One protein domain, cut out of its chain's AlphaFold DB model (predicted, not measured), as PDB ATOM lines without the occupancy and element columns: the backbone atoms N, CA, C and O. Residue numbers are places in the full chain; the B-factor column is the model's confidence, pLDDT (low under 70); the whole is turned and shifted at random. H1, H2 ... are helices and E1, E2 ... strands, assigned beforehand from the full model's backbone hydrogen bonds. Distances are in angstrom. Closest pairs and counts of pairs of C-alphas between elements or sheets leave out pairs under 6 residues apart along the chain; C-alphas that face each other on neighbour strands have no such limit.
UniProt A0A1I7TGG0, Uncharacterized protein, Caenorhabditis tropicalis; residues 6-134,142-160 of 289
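This is residues 6 to 134 and 142 to 160 of the 289 residues of an uncharacterized protein of Caenorhabditis tropicalis (UniProt A0A1I7TGG0). Two strongly twisted sheets sit partly face to face as a sandwich; the larger one, E2 E11 E10 E4 E8 E7, is curled like part of a barrel over the other, E1 E3 E9 E5 E6. The ends of E10 and E11 next to the cut reach out beyond the smaller sheet, and residues 6 to 17, which hold H1, stick out free of the body. The printed part has 148 residues, with one named helix and eleven named strands in the order H1, then E1 to E11, and its class is mostly strand. Across the larger sheet the order is E2, E11, E10, E4, E8, E7, mixed; across the smaller it is E1, E3, E9, E5, E6, all antiparallel. The whole is elongated, spanning 57 by 37 by 27 A, and only just compact, close to loose, with a radius of gyration of the C-alphas of 17.2 A.

Start at H1, residues 6 to 16, where every O i to N i+4 pair is within hydrogen-bond range; H1 is not on either sheet. Next come E1, residues 24 to 26, an edge strand, and E3, residues 37 to 43, its antiparallel neighbour at 161 degrees; look for N 26 and O 41, 2.9 A apart. Between them in the chain is E2, residues 30 to 32, in the other sheet: it is parallel to E11, residues 145 to 157, at 36 degrees, with N 32 and O 156 at 2.8 A. E3 also has E9, residues 96 to 103, as antiparallel neighbour at 161 degrees, with N 40 and O 99 at 2.8 A. E4, residues 51 to 58, is antiparallel to E10, residues 121 to 130, at 159 degrees, with N 54 and O 125 at 2.8 A, and to E8, residues 85 to 90, at 162 degrees, with N 53 and O 88 at 2.8 A. E5, residues 62 to 71, is antiparallel to E9 at 158 degrees, with N 65 and O 100 at 2.8 A, and forms a hairpin with E6, residues 74 to 77, with N 69 and O 76 at 3.0 A. E6 runs on into E7, residues 80 to 82, at 14 degrees, and E7 forms a hairpin with E8, with N 85 and O 82 at 2.9 A. E11 pairs with E10 over residues 145 to 154, antiparallel at 165 degrees with N 126 and O 149 at 2.8 A, and with E2 over residues 155 to 157. The facing parts of the two sheets are 9.1 A centre to centre, and their best planes are 25 degrees apart. Across the sandwich, the closest C-alphas of E4 and E5 are those of Leu 57 and Ile 64, 7.1 A apart.

Find C-alpha 6 at (95.180, -112.977, 243.848); from there H1 runs 14.9 A to residue 16. E3 is 19.8 A from first to last C-alpha, E4 23.1 A, E5 27.4 A, E8 16.6 A and E9 23.7 A; E1, E2, E6 and E7 are shorter. E10 begins with C-alpha 121 at (90.249, -147.417, 221.245) and covers 29.2 A. E11, the longest strand, covers 38.6 A and ends with C-alpha 157 at (82.619, -155.810, 221.560).

The two C-alphas farthest apart are those of Glu 134 and Lys 160, 57.0 A. Residues 135 to 141 are not printed, and C-alphas 134 and 142 are 8.1 A apart across this cut. The link from E9 to E10, residues 104 to 120, is long. The mean pLDDT of the printed part is 78.3; look for values under 70 at, among others, residues 6 to 21, 130 to 134 and 142 to 146.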
ATOM      1  N   GLU A   6      96.545-112.713 244.308       46.72
ATOM      2  CA  GLU A   6      95.180-112.977 243.848       46.72
ATOM      3  C   GLU A   6      95.115-113.391 242.367       46.72
ATOM      4  O   GLU A   6      94.333-114.283 242.027       46.72
ATOM      5  N   ASP A   7      95.983-112.846 241.506       48.44
ATOM      6  CA  ASP A   7      96.052-113.194 240.079       48.44
ATOM      7  C   ASP A   7      96.707-114.566 239.869       48.44
ATOM      8  O   ASP A   7      96.246-115.370 239.056       48.44
ATOM      9  N   LEU A   8      97.729-114.890 240.669       45.59
ATOM     10  CA  LEU A   8      98.324-116.230 240.725       45.59
ATOM     11  C   LEU A   8      97.303-117.280 241.183       45.59
ATOM     12  O   LEU A   8      97.165-118.314 240.532       45.59
ATOM     13  N   HIS A   9      96.504-116.984 242.214       46.31
ATOM     14  CA  HIS A   9      95.435-117.875 242.673       46.31
ATOM     15  C   HIS A   9      94.247-117.984 241.705       46.31
ATOM     16  O   HIS A   9      93.530-118.985 241.734       46.31
ATOM     17  N   ALA A  10      93.997-116.987 240.853       46.91
ATOM     18  CA  ALA A  10      92.991-117.071 239.791       46.91
ATOM     19  C   ALA A  10      93.478-117.932 238.611       46.91
ATOM     20  O   ALA A  10      92.703-118.711 238.054       46.91
ATOM     21  N   VAL A  11      94.765-117.841 238.257       50.12
ATOM     22  CA  VAL A  11      95.405-118.711 237.255       50.12
ATOM     23  C   VAL A  11      95.519-120.153 237.761       50.12
ATOM     24  O   VAL A  11      95.269-121.085 236.999       50.12
ATOM     25  N   GLU A  12      95.836-120.356 239.042       45.84
ATOM     26  CA  GLU A  12      95.855-121.678 239.680       45.84
ATOM     27  C   GLU A  12      94.453-122.286 239.797       45.84
ATOM     28  O   GLU A  12      94.278-123.437 239.408       45.84
ATOM     29  N   ARG A  13      93.423-121.513 240.180       42.34
ATOM     30  CA  ARG A  13      92.025-121.989 240.163       42.34
ATOM     31  C   ARG A  13      91.533-122.342 238.757       42.34
ATOM     32  O   ARG A  13      90.872-123.360 238.580       42.34
ATOM     33  N   LYS A  14      91.907-121.564 237.731       47.44
ATOM     34  CA  LYS A  14      91.627-121.903 236.321       47.44
ATOM     35  C   LYS A  14      92.408-123.131 235.832       47.44
ATOM     36  O   LYS A  14      91.925-123.826 234.943       47.44
ATOM     37  N   LYS A  15      93.588-123.419 236.397       44.66
ATOM     38  CA  LYS A  15      94.343-124.661 236.148       44.66
ATOM     39  C   LYS A  15      93.725-125.871 236.855       44.66
ATOM     40  O   LYS A  15      93.689-126.941 236.258       44.66
ATOM     41  N   GLU A  16      93.220-125.714 238.076       41.84
ATOM     42  CA  GLU A  16      92.539-126.783 238.820       41.84
ATOM     43  C   GLU A  16      91.185-127.145 238.192       41.84
ATOM     44  O   GLU A  16      90.898-128.326 238.005       41.84
ATOM     45  N   GLU A  17      90.400-126.161 237.733       46.41
ATOM     46  CA  GLU A  17      89.184-126.407 236.938       46.41
ATOM     47  C   GLU A  17      89.460-127.030 235.556       46.41
ATOM     48  O   GLU A  17      88.550-127.591 234.941       46.41
ATOM     49  N   ALA A  18      90.698-126.942 235.057       45.78
ATOM     50  CA  ALA A  18      91.141-127.560 233.806       45.78
ATOM     51  C   ALA A  18      91.642-129.009 233.977       45.78
ATOM     52  O   ALA A  18      92.037-129.632 232.990       45.78
ATOM     53  N   SER A  19      91.632-129.550 235.203       48.28
ATOM     54  CA  SER A  19      92.081-130.920 235.493       48.28
ATOM     55  C   SER A  19      91.062-131.987 235.061       48.28
ATOM     56  O   SER A  19      91.432-133.114 234.729       48.28
ATOM     57  N   GLU A  20      89.773-131.641 234.994       63.69
ATOM     58  CA  GLU A  20      88.725-132.566 234.556       63.69
ATOM     59  C   GLU A  20      88.452-132.458 233.052       63.69
ATOM     60  O   GLU A  20      88.373-131.373 232.470       63.69
ATOM     61  N   PHE A  21      88.286-133.614 232.404       67.31
ATOM     62  CA  PHE A  21      87.950-133.676 230.987       67.31
ATOM     63  C   PHE A  21      86.619-132.938 230.729       67.31
ATOM     64  O   PHE A  21      85.595-133.320 231.297       67.31
ATOM     65  N   PRO A  22      86.593-131.909 229.864       77.56
ATOM     66  CA  PRO A  22      85.524-130.907 229.862       77.56
ATOM     67  C   PRO A  22      84.217-131.370 229.204       77.56
ATOM     68  O   PRO A  22      83.228-130.642 229.245       77.56
ATOM     69  N   LEU A  23      84.199-132.547 228.573       84.88
ATOM     70  CA  LEU A  23      83.042-133.065 227.840       84.88
ATOM     71  C   LEU A  23      82.393-134.242 228.564       84.88
ATOM     72  O   LEU A  23      83.070-135.131 229.084       84.88
ATOM     73  N   LYS A  24      81.061-134.304 228.494       88.75
ATOM     74  CA  LYS A  24      80.296-135.474 228.923       88.75
ATOM     75  C   LYS A  24      80.132-136.430 227.745       88.75
ATOM     76  O   LYS A  24      79.604-136.043 226.705       88.75
ATOM     77  N   ILE A  25      80.570-137.675 227.923       91.19
ATOM     78  CA  ILE A  25      80.484-138.736 226.912       91.19
ATOM     79  C   ILE A  25      79.459-139.765 227.381       91.19
ATOM     80  O   ILE A  25      79.435-140.133 228.554       91.19
ATOM     81  N   THR A  26      78.578-140.208 226.490       92.44
ATOM     82  CA  THR A  26      77.569-141.227 226.793       92.44
ATOM     83  C   THR A  26      77.465-142.222 225.635       92.44
ATOM     84  O   THR A  26      77.296-141.781 224.503       92.44
ATOM     85  N   PRO A  27      77.535-143.543 225.887       92.50
ATOM     86  CA  PRO A  27      77.797-144.172 227.187       92.50
ATOM     87  C   PRO A  27      79.246-143.966 227.666       92.50
ATOM     88  O   PRO A  27      80.141-143.684 226.878       92.50
ATOM     89  N   GLU A  28      79.484-144.106 228.974       88.19
ATOM     90  CA  GLU A  28      80.830-143.965 229.560       88.19
ATOM     91  C   GLU A  28      81.768-145.121 229.190       88.19
ATOM     92  O   GLU A  28      82.977-144.935 229.062       88.19
ATOM     93  N   LYS A  29      81.201-146.322 229.028       89.31
ATOM     94  CA  LYS A  29      81.901-147.521 228.565       89.31
ATOM     95  C   LYS A  29      81.481-147.813 227.136       89.31
ATOM     96  O   LYS A  29      80.287-147.929 226.857       89.31
ATOM     97  N   LEU A  30      82.460-147.961 226.253       91.56
ATOM     98  CA  LEU A  30      82.212-148.197 224.839       91.56
ATOM     99  C   LEU A  30      82.152-149.704 224.574       91.56
ATOM    100  O   LEU A  30      83.154-150.346 224.254       91.56
ATOM    101  N   PHE A  31      80.962-150.270 224.774       89.38
ATOM    102  CA  PHE A  31      80.665-151.667 224.474       89.38
ATOM    103  C   PHE A  31      79.778-151.753 223.235       89.38
ATOM    104  O   PHE A  31      78.678-151.205 223.229       89.38
ATOM    105  N   ILE A  32      80.251-152.441 222.199       86.19
ATOM    106  CA  ILE A  32      79.500-152.671 220.969       86.19
ATOM    107  C   ILE A  32      78.647-153.928 221.146       86.19
ATOM    108  O   ILE A  32      79.197-155.036 221.221       86.19
ATOM    109  N   PRO A  33      77.316-153.771 221.229       83.12
ATOM    110  CA  PRO A  33      76.405-154.892 221.389       83.12
ATOM    111  C   PRO A  33      76.305-155.724 220.106       83.12
ATOM    112  O   PRO A  33      76.625-155.270 219.006       83.12
ATOM    113  N   SER A  34      75.745-156.924 220.234       77.06
ATOM    114  CA  SER A  34      75.370-157.798 219.111       77.06
ATOM    115  C   SER A  34      74.448-157.166 218.053       77.06
ATOM    116  O   SER A  34      74.365-157.693 216.945       77.06
ATOM    117  N   SER A  35      73.805-156.019 218.324       79.25
ATOM    118  CA  SER A  35      73.079-155.239 217.302       79.25
ATOM    119  C   SER A  35      73.995-154.604 216.241       79.25
ATOM    120  O   SER A  35      73.507-154.044 215.256       79.25
ATOM    121  N   GLY A  36      75.316-154.691 216.422       81.31
ATOM    122  CA  GLY A  36      76.324-154.395 215.405       81.31
ATOM    123  C   GLY A  36      76.752-152.931 215.312       81.31
ATOM    124  O   GLY A  36      77.575-152.601 214.457       81.31
ATOM    125  N   HIS A  37      76.218-152.054 216.167       90.44
ATOM    126  CA  HIS A  37      76.644-150.659 216.253       90.44
ATOM    127  C   HIS A  37      76.472-150.077 217.660       90.44
ATOM    128  O   HIS A  37      75.655-150.544 218.453       90.44
ATOM    129  N   LEU A  38      77.241-149.026 217.938       92.94
ATOM    130  CA  LEU A  38      77.200-148.232 219.157       92.94
ATOM    131  C   LEU A  38      77.079-146.751 218.795       92.94
ATOM    132  O   LEU A  38      77.953-146.203 218.122       92.94
ATOM    133  N   ASP A  39      76.020-146.110 219.283       94.81
ATOM    134  CA  ASP A  39      75.848-144.661 219.196       94.81
ATOM    135  C   ASP A  39      76.463-143.990 220.420       94.81
ATOM    136  O   ASP A  39      76.189-144.366 221.562       94.81
ATOM    137  N   ILE A  40      77.303-142.990 220.169       95.38
ATOM    138  CA  ILE A  40      78.028-142.245 221.190       95.38
ATOM    139  C   ILE A  40      77.640-140.779 221.074       95.38
ATOM    140  O   ILE A  40      77.660-140.189 219.995       95.38
ATOM    141  N   GLN A  41      77.305-140.190 222.212       94.81
ATOM    142  CA  GLN A  41      76.969-138.789 222.373       94.81
ATOM    143  C   GLN A  41      78.105-138.077 223.109       94.81
ATOM    144  O   GLN A  41      78.564-138.530 224.158       94.81
ATOM    145  N   ILE A  42      78.516-136.928 222.583       92.12
ATOM    146  CA  ILE A  42      79.438-136.001 223.230       92.12
ATOM    147  C   ILE A  42      78.690-134.691 223.458       92.12
ATOM    148  O   ILE A  42      78.235-134.042 222.513       92.12
ATOM    149  N   VAL A  43      78.564-134.299 224.721       89.38
ATOM    150  CA  VAL A  43      77.911-133.060 225.143       89.38
ATOM    151  C   VAL A  43      78.965-132.110 225.690       89.38
ATOM    152  O   VAL A  43      79.726-132.481 226.587       89.38
ATOM    153  N   ASN A  44      78.974-130.878 225.183       85.88
ATOM    154  CA  ASN A  44      79.706-129.784 225.802       85.88
ATOM    155  C   ASN A  44      78.809-129.104 226.857       85.88
ATOM    156  O   ASN A  44      77.840-128.436 226.484       85.88
ATOM    157  N   PRO A  45      79.095-129.260 228.164       77.31
ATOM    158  CA  PRO A  45      78.308-128.638 229.223       77.31
ATOM    159  C   PRO A  45      78.539-127.122 229.334       77.31
ATOM    160  O   PRO A  45      77.692-126.434 229.899       77.31
ATOM    161  N   ARG A  46      79.653-126.587 228.809       71.38
ATOM    162  CA  ARG A  46      80.032-125.168 228.924       71.38
ATOM    163  C   ARG A  46      79.859-124.478 227.573       71.38
ATOM    164  O   ARG A  46      80.636-124.687 226.648       71.38
ATOM    165  N   THR A  47      78.806-123.678 227.441       62.44
ATOM    166  CA  THR A  47      78.301-123.234 226.126       62.44
ATOM    167  C   THR A  47      78.704-121.819 225.744       62.44
ATOM    168  O   THR A  47      78.259-121.320 224.720       62.44
ATOM    169  N   GLU A  48      79.508-121.168 226.579       60.56
ATOM    170  CA  GLU A  48      79.823-119.744 226.454       60.56
ATOM    171  C   GLU A  48      81.077-119.483 225.611       60.56
ATOM    172  O   GLU A  48      81.377-118.335 225.302       60.56
ATOM    173  N   GLU A  49      81.804-120.531 225.206       64.44
ATOM    174  CA  GLU A  49      83.112-120.382 224.570       64.44
ATOM    175  C   GLU A  49      83.342-121.350 223.408       64.44
ATOM    176  O   GLU A  49      82.896-122.500 223.425       64.44
ATOM    177  N   GLY A  50      84.077-120.867 222.399       66.12
ATOM    178  CA  GLY A  50      84.442-121.632 221.212       66.12
ATOM    179  C   GLY A  50      85.287-122.847 221.579       66.12
ATOM    180  O   GLY A  50      86.412-122.726 222.066       66.12
ATOM    181  N   PHE A  51      84.738-124.030 221.331       76.75
ATOM    182  CA  PHE A  51      85.335-125.291 221.744       76.75
ATOM    183  C   PHE A  51      85.330-126.274 220.576       76.75
ATOM    184  O   PHE A  51      84.317-126.418 219.892       76.75
ATOM    185  N   SER A  52      86.443-126.967 220.332       85.31
ATOM    186  CA  SER A  52      86.512-127.980 219.279       85.31
ATOM    187  C   SER A  52      86.861-129.353 219.830       85.31
ATOM    188  O   SER A  52      87.649-129.490 220.766       85.31
ATOM    189  N   VAL A  53      86.259-130.378 219.237       89.25
ATOM    190  CA  VAL A  53      86.572-131.775 219.509       89.25
ATOM    191  C   VAL A  53      87.070-132.431 218.230       89.25
ATOM    192  O   VAL A  53      86.491-132.251 217.158       89.25
ATOM    193  N   ASN A  54      88.155-133.184 218.340       92.00
ATOM    194  CA  ASN A  54      88.604-134.135 217.336       92.00
ATOM    195  C   ASN A  54      88.416-135.535 217.912       92.00
ATOM    196  O   ASN A  54      88.780-135.787 219.060       92.00
ATOM    197  N   VAL A  55      87.826-136.423 217.125       93.12
ATOM    198  CA  VAL A  55      87.608-137.819 217.501       93.12
ATOM    199  C   VAL A  55      88.351-138.693 216.512       93.12
ATOM    200  O   VAL A  55      88.153-138.544 215.307       93.12
ATOM    201  N   THR A  56      89.154-139.610 217.040       93.00
ATOM    202  CA  THR A  56      89.957-140.555 216.264       93.00
ATOM    203  C   THR A  56      89.671-141.970 216.748       93.00
ATOM    204  O   THR A  56      89.895-142.295 217.915       93.00
ATOM    205  N   LEU A  57      89.190-142.832 215.852       91.44
ATOM    206  CA  LEU A  57      88.991-144.253 216.117       91.44
ATOM    207  C   LEU A  57      90.198-145.054 215.616       91.44
ATOM    208  O   LEU A  57      90.529-145.050 214.433       91.44
ATOM    209  N   SER A  58      90.833-145.784 216.528       89.38
ATOM    210  CA  SER A  58      91.894-146.743 216.221       89.38
ATOM    211  C   SER A  58      91.356-148.151 216.420       89.38
ATOM    212  O   SER A  58      91.253-148.596 217.556       89.38
ATOM    213  N   SER A  59      91.010-148.849 215.338       87.38
ATOM    214  CA  SER A  59      90.504-150.225 215.378       87.38
ATOM    215  C   SER A  59      90.839-150.979 214.093       87.38
ATOM    216  O   SER A  59      90.967-150.371 213.031       87.38
ATOM    217  N   LEU A  60      90.961-152.309 214.178       82.56
ATOM    218  CA  LEU A  60      91.046-153.168 212.991       82.56
ATOM    219  C   LEU A  60      89.675-153.536 212.439       82.56
ATOM    220  O   LEU A  60      89.594-153.878 211.263       82.56
ATOM    221  N   SER A  61      88.647-153.537 213.294       82.25
ATOM    222  CA  SER A  61      87.357-154.191 213.038       82.25
ATOM    223  C   SER A  61      86.136-153.310 213.142       82.25
ATOM    224  O   SER A  61      85.022-153.752 212.845       82.25
ATOM    225  N   LEU A  62      86.357-152.058 213.510       87.62
ATOM    226  CA  LEU A  62      85.325-151.076 213.729       87.62
ATOM    227  C   LEU A  62      85.646-149.826 212.922       87.62
ATOM    228  O   LEU A  62      86.813-149.469 212.755       87.62
ATOM    229  N   GLU A  63      84.602-149.163 212.449       89.38
ATOM    230  CA  GLU A  63      84.701-147.888 211.755       89.38
ATOM    231  C   GLU A  63      83.679-146.889 212.301       89.38
ATOM    232  O   GLU A  63      82.628-147.270 212.833       89.38
ATOM    233  N   ILE A  64      83.984-145.599 212.169       91.75
ATOM    234  CA  ILE A  64      82.982-144.548 212.326       91.75
ATOM    235  C   ILE A  64      82.105-144.624 211.077       91.75
ATOM    236  O   ILE A  64      82.573-144.447 209.962       91.75
ATOM    237  N   THR A  65      80.837-144.974 211.271       91.25
ATOM    238  CA  THR A  65      79.876-145.196 210.173       91.25
ATOM    239  C   THR A  65      79.007-143.978 209.901       91.25
ATOM    240  O   THR A  65      78.406-143.871 208.834       91.25
ATOM    241  N   ARG A  66      78.878-143.091 210.894       92.38
ATOM    242  CA  ARG A  66      78.076-141.871 210.815       92.38
ATOM    243  C   ARG A  66      78.525-140.885 211.885       92.38
ATOM    244  O   ARG A  66      78.831-141.287 213.007       92.38
ATOM    245  N   PHE A  67      78.457-139.600 211.568       93.81
ATOM    246  CA  PHE A  67      78.676-138.495 212.498       93.81
ATOM    247  C   PHE A  67      77.671-137.371 212.208       93.81
ATOM    248  O   PHE A  67      77.510-136.957 211.062       93.81
ATOM    249  N   TRP A  68      76.961-136.893 213.232       93.38
ATOM    250  CA  TRP A  68      75.898-135.897 213.078       93.38
ATOM    251  C   TRP A  68      75.730-135.024 214.323       93.38
ATOM    252  O   TRP A  68      76.158-135.369 215.421       93.38
ATOM    253  N   TYR A  69      75.085-133.877 214.159       90.88
ATOM    254  CA  TYR A  69      74.758-132.950 215.240       90.88
ATOM    255  C   TYR A  69      73.369-132.353 215.025       90.88
ATOM    256  O   TYR A  69      72.785-132.458 213.946       90.88
ATOM    257  N   MET A  70      72.827-131.728 216.069       86.19
ATOM    258  CA  MET A  70      71.547-131.028 215.985       86.19
ATOM    259  C   MET A  70      71.778-129.555 215.658       86.19
ATOM    260  O   MET A  70      72.520-128.872 216.361       86.19
ATOM    261  N   ASN A  71      71.103-129.057 214.625       83.38
ATOM    262  CA  ASN A  71      71.063-127.644 214.269       83.38
ATOM    263  C   ASN A  71      69.602-127.198 214.152       83.38
ATOM    264  O   ASN A  71      68.846-127.721 213.333       83.38
ATOM    265  N   LYS A  72      69.169-126.264 215.010       82.50
ATOM    266  CA  LYS A  72      67.785-125.738 215.037       82.50
ATOM    267  C   LYS A  72      66.704-126.838 215.032       82.50
ATOM    268  O   LYS A  72      65.690-126.729 214.346       82.50
ATOM    269  N   GLY A  73      66.939-127.918 215.782       81.94
ATOM    270  CA  GLY A  73      66.013-129.051 215.899       81.94
ATOM    271  C   GLY A  73      66.035-130.048 214.733       81.94
ATOM    272  O   GLY A  73      65.225-130.970 214.729       81.94
ATOM    273  N   LYS A  74      66.949-129.903 213.766       86.62
ATOM    274  CA  LYS A  74      67.154-130.862 212.672       86.62
ATOM    275  C   LYS A  74      68.503-131.559 212.802       86.62
ATOM    276  O   LYS A  74      69.471-130.947 213.246       86.62
ATOM    277  N   GLU A  75      68.554-132.823 212.395       91.06
ATOM    278  CA  GLU A  75      69.815-133.551 212.255       91.06
ATOM    279  C   GLU A  75      70.575-133.045 211.030       91.06
ATOM    280  O   GLU A  75      70.040-133.016 209.921       91.06
ATOM    281  N   GLU A  76      71.836-132.682 211.235       90.12
ATOM    282  CA  GLU A  76      72.780-132.375 210.168       90.12
ATOM    283  C   GLU A  76      73.943-133.361 210.225       90.12
ATOM    284  O   GLU A  76      74.569-133.565 211.269       90.12
ATOM    285  N   GLU A  77      74.225-133.986 209.087       91.88
ATOM    286  CA  GLU A  77      75.363-134.882 208.937       91.88
ATOM    287  C   GLU A  77      76.646-134.065 208.802       91.88
ATOM    288  O   GLU A  77      76.725-133.087 208.049       91.88
ATOM    289  N   GLY A  78      77.655-134.440 209.576       84.81
ATOM    290  CA  GLY A  78      78.950-133.797 209.502       84.81
ATOM    291  C   GLY A  78      79.878-134.499 208.518       84.81
ATOM    292  O   GLY A  78      79.630-135.615 208.072       84.81
ATOM    293  N   LYS A  79      80.971-133.825 208.160       82.94
ATOM    294  CA  LYS A  79      81.968-134.373 207.238       82.94
ATOM    295  C   LYS A  79      83.130-134.968 208.018       82.94
ATOM    296  O   LYS A  79      83.714-134.289 208.864       82.94
ATOM    297  N   GLU A  80      83.478-136.206 207.697       77.94
ATOM    298  CA  GLU A  80      84.725-136.816 208.153       77.94
ATOM    299  C   GLU A  80      85.924-136.057 207.571       77.94
ATOM    300  O   GLU A  80      85.889-135.577 206.434       77.94
ATOM    301  N   LYS A  81      86.986-135.923 208.370       74.88
ATOM    302  CA  LYS A  81      88.262-135.364 207.905       74.88
ATOM    303  C   LYS A  81      89.043-136.421 207.136       74.88
ATOM    304  O   LYS A  81      89.582-136.142 206.068       74.88
ATOM    305  N   GLN A  82      89.111-137.613 207.718       75.62
ATOM    306  CA  GLN A  82      89.746-138.811 207.189       75.62
ATOM    307  C   GLN A  82      88.936-140.017 207.667       75.62
ATOM    308  O   GLN A  82      88.128-139.893 208.586       75.62
ATOM    309  N   HIS A  83      89.146-141.185 207.061       77.62
ATOM    310  CA  HIS A  83      88.487-142.407 207.520       77.62
ATOM    311  C   HIS A  83      88.771-142.620 209.015       77.62
ATOM    312  O   HIS A  83      89.935-142.616 209.415       77.62
ATOM    313  N   ASN A  84      87.717-142.796 209.818       87.00
ATOM    314  CA  ASN A  84      87.783-142.933 211.279       87.00
ATOM    315  C   ASN A  84      88.250-141.683 212.050       87.00
ATOM    316  O   ASN A  84      88.602-141.790 213.227       87.00
ATOM    317  N   GLU A  85      88.196-140.500 211.433       91.62
ATOM    318  CA  GLU A  85      88.498-139.225 212.084       91.62
ATOM    319  C   GLU A  85      87.501-138.123 211.691       91.62
ATOM    320  O   GLU A  85      87.264-137.838 210.513       91.62
ATOM    321  N   PHE A  86      86.978-137.408 212.686       91.69
ATOM    322  CA  PHE A  86      86.197-136.197 212.448       91.69
ATOM    323  C   PHE A  86      86.539-135.085 213.435       91.69
ATOM    324  O   PHE A  86      87.102-135.301 214.507       91.69
ATOM    325  N   CYS A  87      86.147-133.865 213.068       90.19
ATOM    326  CA  CYS A  87      86.247-132.696 213.927       90.19
ATOM    327  C   CYS A  87      84.912-131.971 213.993       90.19
ATOM    328  O   CYS A  87      84.268-131.749 212.967       90.19
ATOM    329  N   HIS A  88      84.528-131.560 215.195       88.56
ATOM    330  CA  HIS A  88      83.349-130.748 215.425       88.56
ATOM    331  C   HIS A  88      83.706-129.507 216.235       88.56
ATOM    332  O   HIS A  88      84.411-129.593 217.239       88.56
ATOM    333  N   LYS A  89      83.194-128.351 215.813       86.69
ATOM    334  CA  LYS A  89      83.251-127.111 216.587       86.69
ATOM    335  C   LYS A  89      81.894-126.899 217.249       86.69
ATOM    336  O   LYS A  89      80.889-126.790 216.551       86.69
ATOM    337  N   PHE A  90      81.887-126.850 218.576       81.19
ATOM    338  CA  PHE A  90      80.719-126.472 219.355       81.19
ATOM    339  C   PHE A  90      80.542-124.956 219.225       81.19
ATOM    340  O   PHE A  90      81.382-124.174 219.663       81.19
ATOM    341  N   GLU A  91      79.451-124.565 218.581       75.69
ATOM    342  CA  GLU A  91      78.959-123.187 218.499       75.69
ATOM    343  C   GLU A  91      77.696-123.085 219.368       75.69
ATOM    344  O   GLU A  91      77.109-124.117 219.687       75.69
ATOM    345  N   ASN A  92      77.266-121.873 219.741       62.03
ATOM    346  CA  ASN A  92      76.198-121.588 220.724       62.03
ATOM    347  C   ASN A  92      74.982-122.551 220.707       62.03
ATOM    348  O   ASN A  92      74.488-122.941 221.769       62.03
ATOM    349  N   ASP A  93      74.539-122.982 219.521       62.31
ATOM    350  CA  ASP A  93      73.363-123.844 219.328       62.31
ATOM    351  C   ASP A  93      73.695-125.348 219.205       62.31
ATOM    352  O   ASP A  93      72.819-126.204 219.337       62.31
ATOM    353  N   LYS A  94      74.964-125.695 218.967       69.12
ATOM    354  CA  LYS A  94      75.463-127.052 218.700       69.12
ATOM    355  C   LYS A  94      76.129-127.616 219.948       69.12
ATOM    356  O   LYS A  94      77.334-127.822 219.982       69.12
ATOM    357  N   LYS A  95      75.343-127.853 221.000       80.62
ATOM    358  CA  LYS A  95      75.846-128.334 222.306       80.62
ATOM    359  C   LYS A  95      76.189-129.820 222.327       80.62
ATOM    360  O   LYS A  95      76.789-130.313 223.283       80.62
ATOM    361  N   THR A  96      75.761-130.551 221.305       88.31
ATOM    362  CA  THR A  96      75.817-132.005 221.294       88.31
ATOM    363  C   THR A  96      76.130-132.513 219.911       88.31
ATOM    364  O   THR A  96      75.542-132.078 218.918       88.31
ATOM    365  N   VAL A  97      77.021-133.490 219.886       92.25
ATOM    366  CA  VAL A  97      77.413-134.191 218.686       92.25
ATOM    367  C   VAL A  97      77.359-135.689 218.920       92.25
ATOM    368  O   VAL A  97      77.583-136.168 220.033       92.25
ATOM    369  N   TYR A  98      77.022-136.415 217.870       94.62
ATOM    370  CA  TYR A  98      76.795-137.843 217.894       94.62
ATOM    371  C   TYR A  98      77.660-138.506 216.838       94.62
ATOM    372  O   TYR A  98      77.886-137.955 215.757       94.62
ATOM    373  N   PHE A  99      78.120-139.707 217.135       95.44
ATOM    374  CA  PHE A  99      78.766-140.550 216.149       95.44
ATOM    375  C   PHE A  99      78.459-142.014 216.421       95.44
ATOM    376  O   PHE A  99      78.218-142.416 217.558       95.44
ATOM    377  N   ARG A 100      78.451-142.803 215.352       94.56
ATOM    378  CA  ARG A 100      78.144-144.226 215.381       94.56
ATOM    379  C   ARG A 100      79.381-145.019 215.030       94.56
ATOM    380  O   ARG A 100      79.911-144.871 213.930       94.56
ATOM    381  N   ILE A 101      79.778-145.914 215.920       92.88
ATOM    382  CA  ILE A 101      80.778-146.937 215.627       92.88
ATOM    383  C   ILE A 101      80.043-148.202 215.198       92.88
ATOM    384  O   ILE A 101      79.116-148.640 215.876       92.88
ATOM    385  N   GLY A 102      80.444-148.786 214.078       89.38
ATOM    386  CA  GLY A 102      79.918-150.058 213.590       89.38
ATOM    387  C   GLY A 102      81.039-150.975 213.129       89.38
ATOM    388  O   GLY A 102      82.205-150.584 213.112       89.38
ATOM    389  N   HIS A 103      80.692-152.203 212.751       85.44
ATOM    390  CA  HIS A 103      81.657-153.118 212.149       85.44
ATOM    391  C   HIS A 103      82.155-152.587 210.805       85.44
ATOM    392  O   HIS A 103      81.360-152.257 209.926       85.44
ATOM    393  N   ALA A 104      83.478-152.553 210.650       82.12
ATOM    394  CA  ALA A 104      84.104-152.142 209.407       82.12
ATOM    395  C   ALA A 104      83.780-153.134 208.285       82.12
ATOM    396  O   ALA A 104      83.840-154.351 208.474       82.12
ATOM    397  N   LYS A 105      83.492-152.617 207.086       76.31
ATOM    398  CA  LYS A 105      83.279-153.463 205.895       76.31
ATOM    399  C   LYS A 105      84.567-154.133 205.424       76.31
ATOM    400  O   LYS A 105      84.528-155.208 204.830       76.31
ATOM    401  N   THR A 106      85.704-153.489 205.672       70.56
ATOM    402  CA  THR A 106      87.032-153.973 205.294       70.56
ATOM    403  C   THR A 106      88.001-153.785 206.446       70.56
ATOM    404  O   THR A 106      88.155-152.684 206.963       70.56
ATOM    405  N   LEU A 107      88.688-154.861 206.813       71.12
ATOM    406  CA  LEU A 107      89.687-154.856 207.879       71.12
ATOM    407  C   LEU A 107      91.056-154.484 207.285       71.12
ATOM    408  O   LEU A 107      91.456-155.082 206.284       71.12
ATOM    409  N   ASN A 108      91.779-153.533 207.888       71.12
ATOM    410  CA  ASN A 108      93.105-153.104 207.418       71.12
ATOM    411  C   ASN A 108      94.235-153.670 208.306       71.12
ATOM    412  O   ASN A 108      94.545-153.087 209.344       71.12
ATOM    413  N   PRO A 109      94.906-154.768 207.907       68.00
ATOM    414  CA  PRO A 109      95.954-155.405 208.714       68.00
ATOM    415  C   PRO A 109      97.280-154.626 208.747       68.00
ATOM    416  O   PRO A 109      98.187-154.984 209.499       68.00
ATOM    417  N   LEU A 110      97.421-153.575 207.929       69.50
ATOM    418  CA  LEU A 110      98.631-152.752 207.838       69.50
ATOM    419  C   LEU A 110      98.510-151.435 208.611       69.50
ATOM    420  O   LEU A 110      99.382-150.576 208.468       69.50
ATOM    421  N   LEU A 111      97.472-151.295 209.441       74.81
ATOM    422  CA  LEU A 111      97.281-150.163 210.343       74.81
ATOM    423  C   LEU A 111      98.570-149.879 211.145       74.81
ATOM    424  O   LEU A 111      99.293-150.799 211.530       74.81
ATOM    425  N   LYS A 112      98.879-148.599 211.375       72.19
ATOM    426  CA  LYS A 112     100.121-148.158 212.047       72.19
ATOM    427  C   LYS A 112      99.917-147.667 213.482       72.19
ATOM    428  O   LYS A 112     100.853-147.166 214.094       72.19
ATOM    429  N   VAL A 113      98.700-147.760 214.004       74.12
ATOM    430  CA  VAL A 113      98.358-147.299 215.357       74.12
ATOM    431  C   VAL A 113      98.587-148.413 216.359       74.12
ATOM    432  O   VAL A 113      98.226-149.541 216.069       74.12
ATOM    433  N   SER A 114      99.137-148.103 217.533       73.38
ATOM    434  CA  SER A 114      99.304-149.094 218.598       73.38
ATOM    435  C   SER A 114      97.944-149.543 219.136       73.38
ATOM    436  O   SER A 114      97.168-148.729 219.645       73.38
ATOM    437  N   LEU A 115      97.679-150.843 219.031       79.44
ATOM    438  CA  LEU A 115      96.461-151.487 219.501       79.44
ATOM    439  C   LEU A 115      96.811-152.513 220.575       79.44
ATOM    440  O   LEU A 115      97.581-153.441 220.320       79.44
ATOM    441  N   GLU A 116      96.221-152.347 221.754       77.19
ATOM    442  CA  GLU A 116      96.303-153.323 222.845       77.19
ATOM    443  C   GLU A 116      95.274-154.444 222.660       77.19
ATOM    444  O   GLU A 116      95.544-155.604 222.975       77.19
ATOM    445  N   THR A 117      94.119-154.107 222.082       79.38
ATOM    446  CA  THR A 117      93.000-155.014 221.818       79.38
ATOM    447  C   THR A 117      92.617-154.999 220.330       79.38
ATOM    448  O   THR A 117      92.877-154.014 219.630       79.38
ATOM    449  N   PRO A 118      91.999-156.076 219.809       75.56
ATOM    450  CA  PRO A 118      91.484-156.104 218.438       75.56
ATOM    451  C   PRO A 118      90.375-155.073 218.180       75.56
ATOM    452  O   PRO A 118      90.223-154.584 217.054       75.56
ATOM    453  N   GLU A 119      89.595-154.758 219.212       82.19
ATOM    454  CA  GLU A 119      88.536-153.754 219.184       82.19
ATOM    455  C   GLU A 119      89.122-152.339 219.155       82.19
ATOM    456  O   GLU A 119      88.599-151.473 218.454       82.19
ATOM    457  N   GLY A 120      90.251-152.126 219.828       88.25
ATOM    458  CA  GLY A 120      91.001-150.883 219.805       88.25
ATOM    459  C   GLY A 120      90.430-149.813 220.730       88.25
ATOM    460  O   GLY A 120      89.888-150.114 221.788       88.25
ATOM    461  N   SER A 121      90.575-148.542 220.358       91.25
ATOM    462  CA  SER A 121      90.249-147.417 221.245       91.25
ATOM    463  C   SER A 121      89.739-146.198 220.478       91.25
ATOM    464  O   SER A 121      90.068-146.005 219.306       91.25
ATOM    465  N   VAL A 122      88.973-145.355 221.165       93.00
ATOM    466  CA  VAL A 122      88.576-144.022 220.699       93.00
ATOM    467  C   VAL A 122      89.360-142.980 221.481       93.00
ATOM    468  O   VAL A 122      89.313-142.956 222.712       93.00
ATOM    469  N   GLU A 123      90.054-142.098 220.774       93.12
ATOM    470  CA  GLU A 123      90.648-140.897 221.349       93.12
ATOM    471  C   GLU A 123      89.744-139.696 221.066       93.12
ATOM    472  O   GLU A 123      89.371-139.436 219.923       93.12
ATOM    473  N   ILE A 124      89.385-138.964 222.120       91.94
ATOM    474  CA  ILE A 124      88.604-137.730 222.036       91.94
ATOM    475  C   ILE A 124      89.496-136.605 222.535       91.94
ATOM    476  O   ILE A 124      89.768-136.497 223.733       91.94
ATOM    477  N   LYS A 125      89.960-135.776 221.604       91.19
ATOM    478  CA  LYS A 125      90.820-134.629 221.868       91.19
ATOM    479  C   LYS A 125      90.005-133.347 221.839       91.19
ATOM    480  O   LYS A 125      89.365-133.012 220.849       91.19
ATOM    481  N   CYS A 126      90.090-132.613 222.927       86.19
ATOM    482  CA  CYS A 126      89.464-131.327 223.139       86.19
ATOM    483  C   CYS A 126      90.509-130.243 222.934       86.19
ATOM    484  O   CYS A 126      91.586-130.321 223.530       86.19
ATOM    485  N   SER A 127      90.196-129.226 222.139       83.00
ATOM    486  CA  SER A 127      91.016-128.024 222.109       83.00
ATOM    487  C   SER A 127      90.191-126.758 222.226       83.00
ATOM    488  O   SER A 127      89.110-126.612 221.641       83.00
ATOM    489  N   ARG A 128      90.733-125.844 223.028       76.44
ATOM    490  CA  ARG A 128      90.195-124.514 223.266       76.44
ATOM    491  C   ARG A 128      91.281-123.503 222.966       76.44
ATOM    492  O   ARG A 128      92.383-123.588 223.506       76.44
ATOM    493  N   TRP A 129      90.943-122.563 222.097       70.19
ATOM    494  CA  TRP A 129      91.831-121.481 221.718       70.19
ATOM    495  C   TRP A 129      91.484-120.238 222.525       70.19
ATOM    496  O   TRP A 129      90.323-119.835 222.565       70.19
ATOM    497  N   PHE A 130      92.486-119.641 223.155       66.00
ATOM    498  CA  PHE A 130      92.366-118.367 223.845       66.00
ATOM    499  C   PHE A 130      93.117-117.319 223.041       66.00
ATOM    500  O   PHE A 130      94.322-117.452 222.822       66.00
ATOM    501  N   GLU A 131      92.412-116.284 222.599       62.88
ATOM    502  CA  GLU A 131      93.064-115.106 222.038       62.88
ATOM    503  C   GLU A 131      93.896-114.427 223.133       62.88
ATOM    504  O   GLU A 131      93.487-114.368 224.297       62.88
ATOM    505  N   ALA A 132      95.097-113.965 222.781       59.47
ATOM    506  CA  ALA A 132      95.892-113.165 223.698       59.47
ATOM    507  C   ALA A 132      95.149-111.843 223.936       59.47
ATOM    508  O   ALA A 132      94.771-111.170 222.979       59.47
ATOM    509  N   ILE A 133      94.919-111.487 225.200       58.94
ATOM    510  CA  ILE A 133      94.358-110.179 225.541       58.94
ATOM    511  C   ILE A 133      95.432-109.147 225.183       58.94
ATOM    512  O   ILE A 133      96.509-109.144 225.774       58.94
ATOM    513  N   GLU A 134      95.175-108.323 224.167       55.88
ATOM    514  CA  GLU A 134      96.068-107.227 223.789       55.88
ATOM    515  C   GLU A 134      95.861-106.064 224.770       55.88
ATOM    516  O   GLU A 134      95.003-105.208 224.556       55.88
ATOM    517  N   ARG A 142     100.880-111.400 219.637       55.69
ATOM    518  CA  ARG A 142     101.183-112.580 220.465       55.69
ATOM    519  C   ARG A 142     100.284-113.754 220.054       55.69
ATOM    520  O   ARG A 142      99.068-113.582 219.955       55.69
ATOM    521  N   PRO A 143     100.851-114.951 219.814       57.62
ATOM    522  CA  PRO A 143     100.047-116.123 219.506       57.62
ATOM    523  C   PRO A 143      99.155-116.456 220.705       57.62
ATOM    524  O   PRO A 143      99.602-116.417 221.852       57.62
ATOM    525  N   GLY A 144      97.891-116.773 220.427       62.69
ATOM    526  CA  GLY A 144      96.963-117.283 221.430       62.69
ATOM    527  C   GLY A 144      97.467-118.568 222.094       62.69
ATOM    528  O   GLY A 144      98.383-119.230 221.602       62.69
ATOM    529  N   ILE A 145      96.865-118.926 223.225       65.31
ATOM    530  CA  ILE A 145      97.185-120.162 223.949       65.31
ATOM    531  C   ILE A 145      96.158-121.225 223.555       65.31
ATOM    532  O   ILE A 145      94.956-121.010 223.702       65.31
ATOM    533  N   GLU A 146      96.617-122.388 223.089       69.69
ATOM    534  CA  GLU A 146      95.760-123.566 222.915       69.69
ATOM    535  C   GLU A 146      95.847-124.450 224.160       69.69
ATOM    536  O   GLU A 146      96.897-125.021 224.458       69.69
ATOM    537  N   LEU A 147      94.737-124.591 224.886       73.31
ATOM    538  CA  LEU A 147      94.614-125.628 225.905       73.31
ATOM    539  C   LEU A 147      94.073-126.895 225.254       73.31
ATOM    540  O   LEU A 147      93.017-126.874 224.615       73.31
ATOM    541  N   MET A 148      94.794-127.998 225.441       78.75
ATOM    542  CA  MET A 148      94.415-129.309 224.931       78.75
ATOM    543  C   MET A 148      94.251-130.300 226.076       78.75
ATOM    544  O   MET A 148      95.137-130.446 226.913       78.75
ATOM    545  N   THR A 149      93.144-131.029 226.064       85.00
ATOM    546  CA  THR A 149      92.931-132.205 226.911       85.00
ATOM    547  C   THR A 149      92.468-133.356 226.033       85.00
ATOM    548  O   THR A 149      91.891-133.144 224.969       85.00
ATOM    549  N   PHE A 150      92.746-134.592 226.427       88.06
ATOM    550  CA  PHE A 150      92.287-135.755 225.677       88.06
ATOM    551  C   PHE A 150      91.821-136.852 226.622       88.06
ATOM    552  O   PHE A 150      92.269-136.943 227.765       88.06
ATOM    553  N   ARG A 151      90.910-137.685 226.129       89.81
ATOM    554  CA  ARG A 151      90.459-138.891 226.812       89.81
ATOM    555  C   ARG A 151      90.500-140.050 225.834       89.81
ATOM    556  O   ARG A 151      89.892-139.980 224.767       89.81
ATOM    557  N   ARG A 152      91.209-141.109 226.218       91.12
ATOM    558  CA  ARG A 152      91.224-142.383 225.501       91.12
ATOM    559  C   ARG A 152      90.243-143.341 226.168       91.12
ATOM    560  O   ARG A 152      90.254-143.479 227.390       91.12
ATOM    561  N   LEU A 153      89.378-143.957 225.374       91.44
ATOM    562  CA  LEU A 153      88.398-144.944 225.815       91.44
ATOM    563  C   LEU A 153      88.637-146.250 225.062       91.44
ATOM    564  O   LEU A 153      88.572-146.275 223.833       91.44
ATOM    565  N   GLU A 154      88.900-147.323 225.801       91.12
ATOM    566  CA  GLU A 154      89.027-148.662 225.226       91.12
ATOM    567  C   GLU A 154      87.673-149.163 224.721       91.12
ATOM    568  O   GLU A 154      86.633-148.973 225.366       91.12
ATOM    569  N   LEU A 155      87.697-149.806 223.556       88.75
ATOM    570  CA  LEU A 155      86.537-150.446 222.965       88.75
ATOM    571  C   LEU A 155      86.453-151.890 223.429       88.75
ATOM    572  O   LEU A 155      87.442-152.592 223.620       88.75
ATOM    573  N   SER A 156      85.220-152.341 223.573       84.38
ATOM    574  CA  SER A 156      84.895-153.737 223.800       84.38
ATOM    575  C   SER A 156      83.730-154.100 222.897       84.38
ATOM    576  O   SER A 156      82.877-153.263 222.611       84.38
ATOM    577  N   ALA A 157      83.691-155.333 222.416       79.00
ATOM    578  CA  ALA A 157      82.619-155.810 221.560       79.00
ATOM    579  C   ALA A 157      82.196-157.205 222.006       79.00
ATOM    580  O   ALA A 157      83.013-158.016 222.443       79.00
ATOM    581  N   GLU A 158      80.909-157.505 221.867       75.81
ATOM    582  CA  GLU A 158      80.391-158.854 222.114       75.81
ATOM    583  C   GLU A 158      80.904-159.862 221.062       75.81
ATOM    584  O   GLU A 158      80.988-161.071 221.296       75.81
ATOM    585  N   SER A 159      81.302-159.352 219.894       61.53
ATOM    586  CA  SER A 159      81.746-160.134 218.747       61.53
ATOM    587  C   SER A 159      83.157-160.704 218.955       61.53
ATOM    588  O   SER A 159      84.163-160.009 218.832       61.53
ATOM    589  N   LYS A 160      83.233-162.022 219.170       60.12
ATOM    590  CA  LYS A 160      84.471-162.822 219.126       60.12
ATOM    591  C   LYS A 160      84.696-163.429 217.736       60.12
ATOM    592  O   LYS A 160      84.949-164.633 217.647       60.12
TER     593      LYS A 160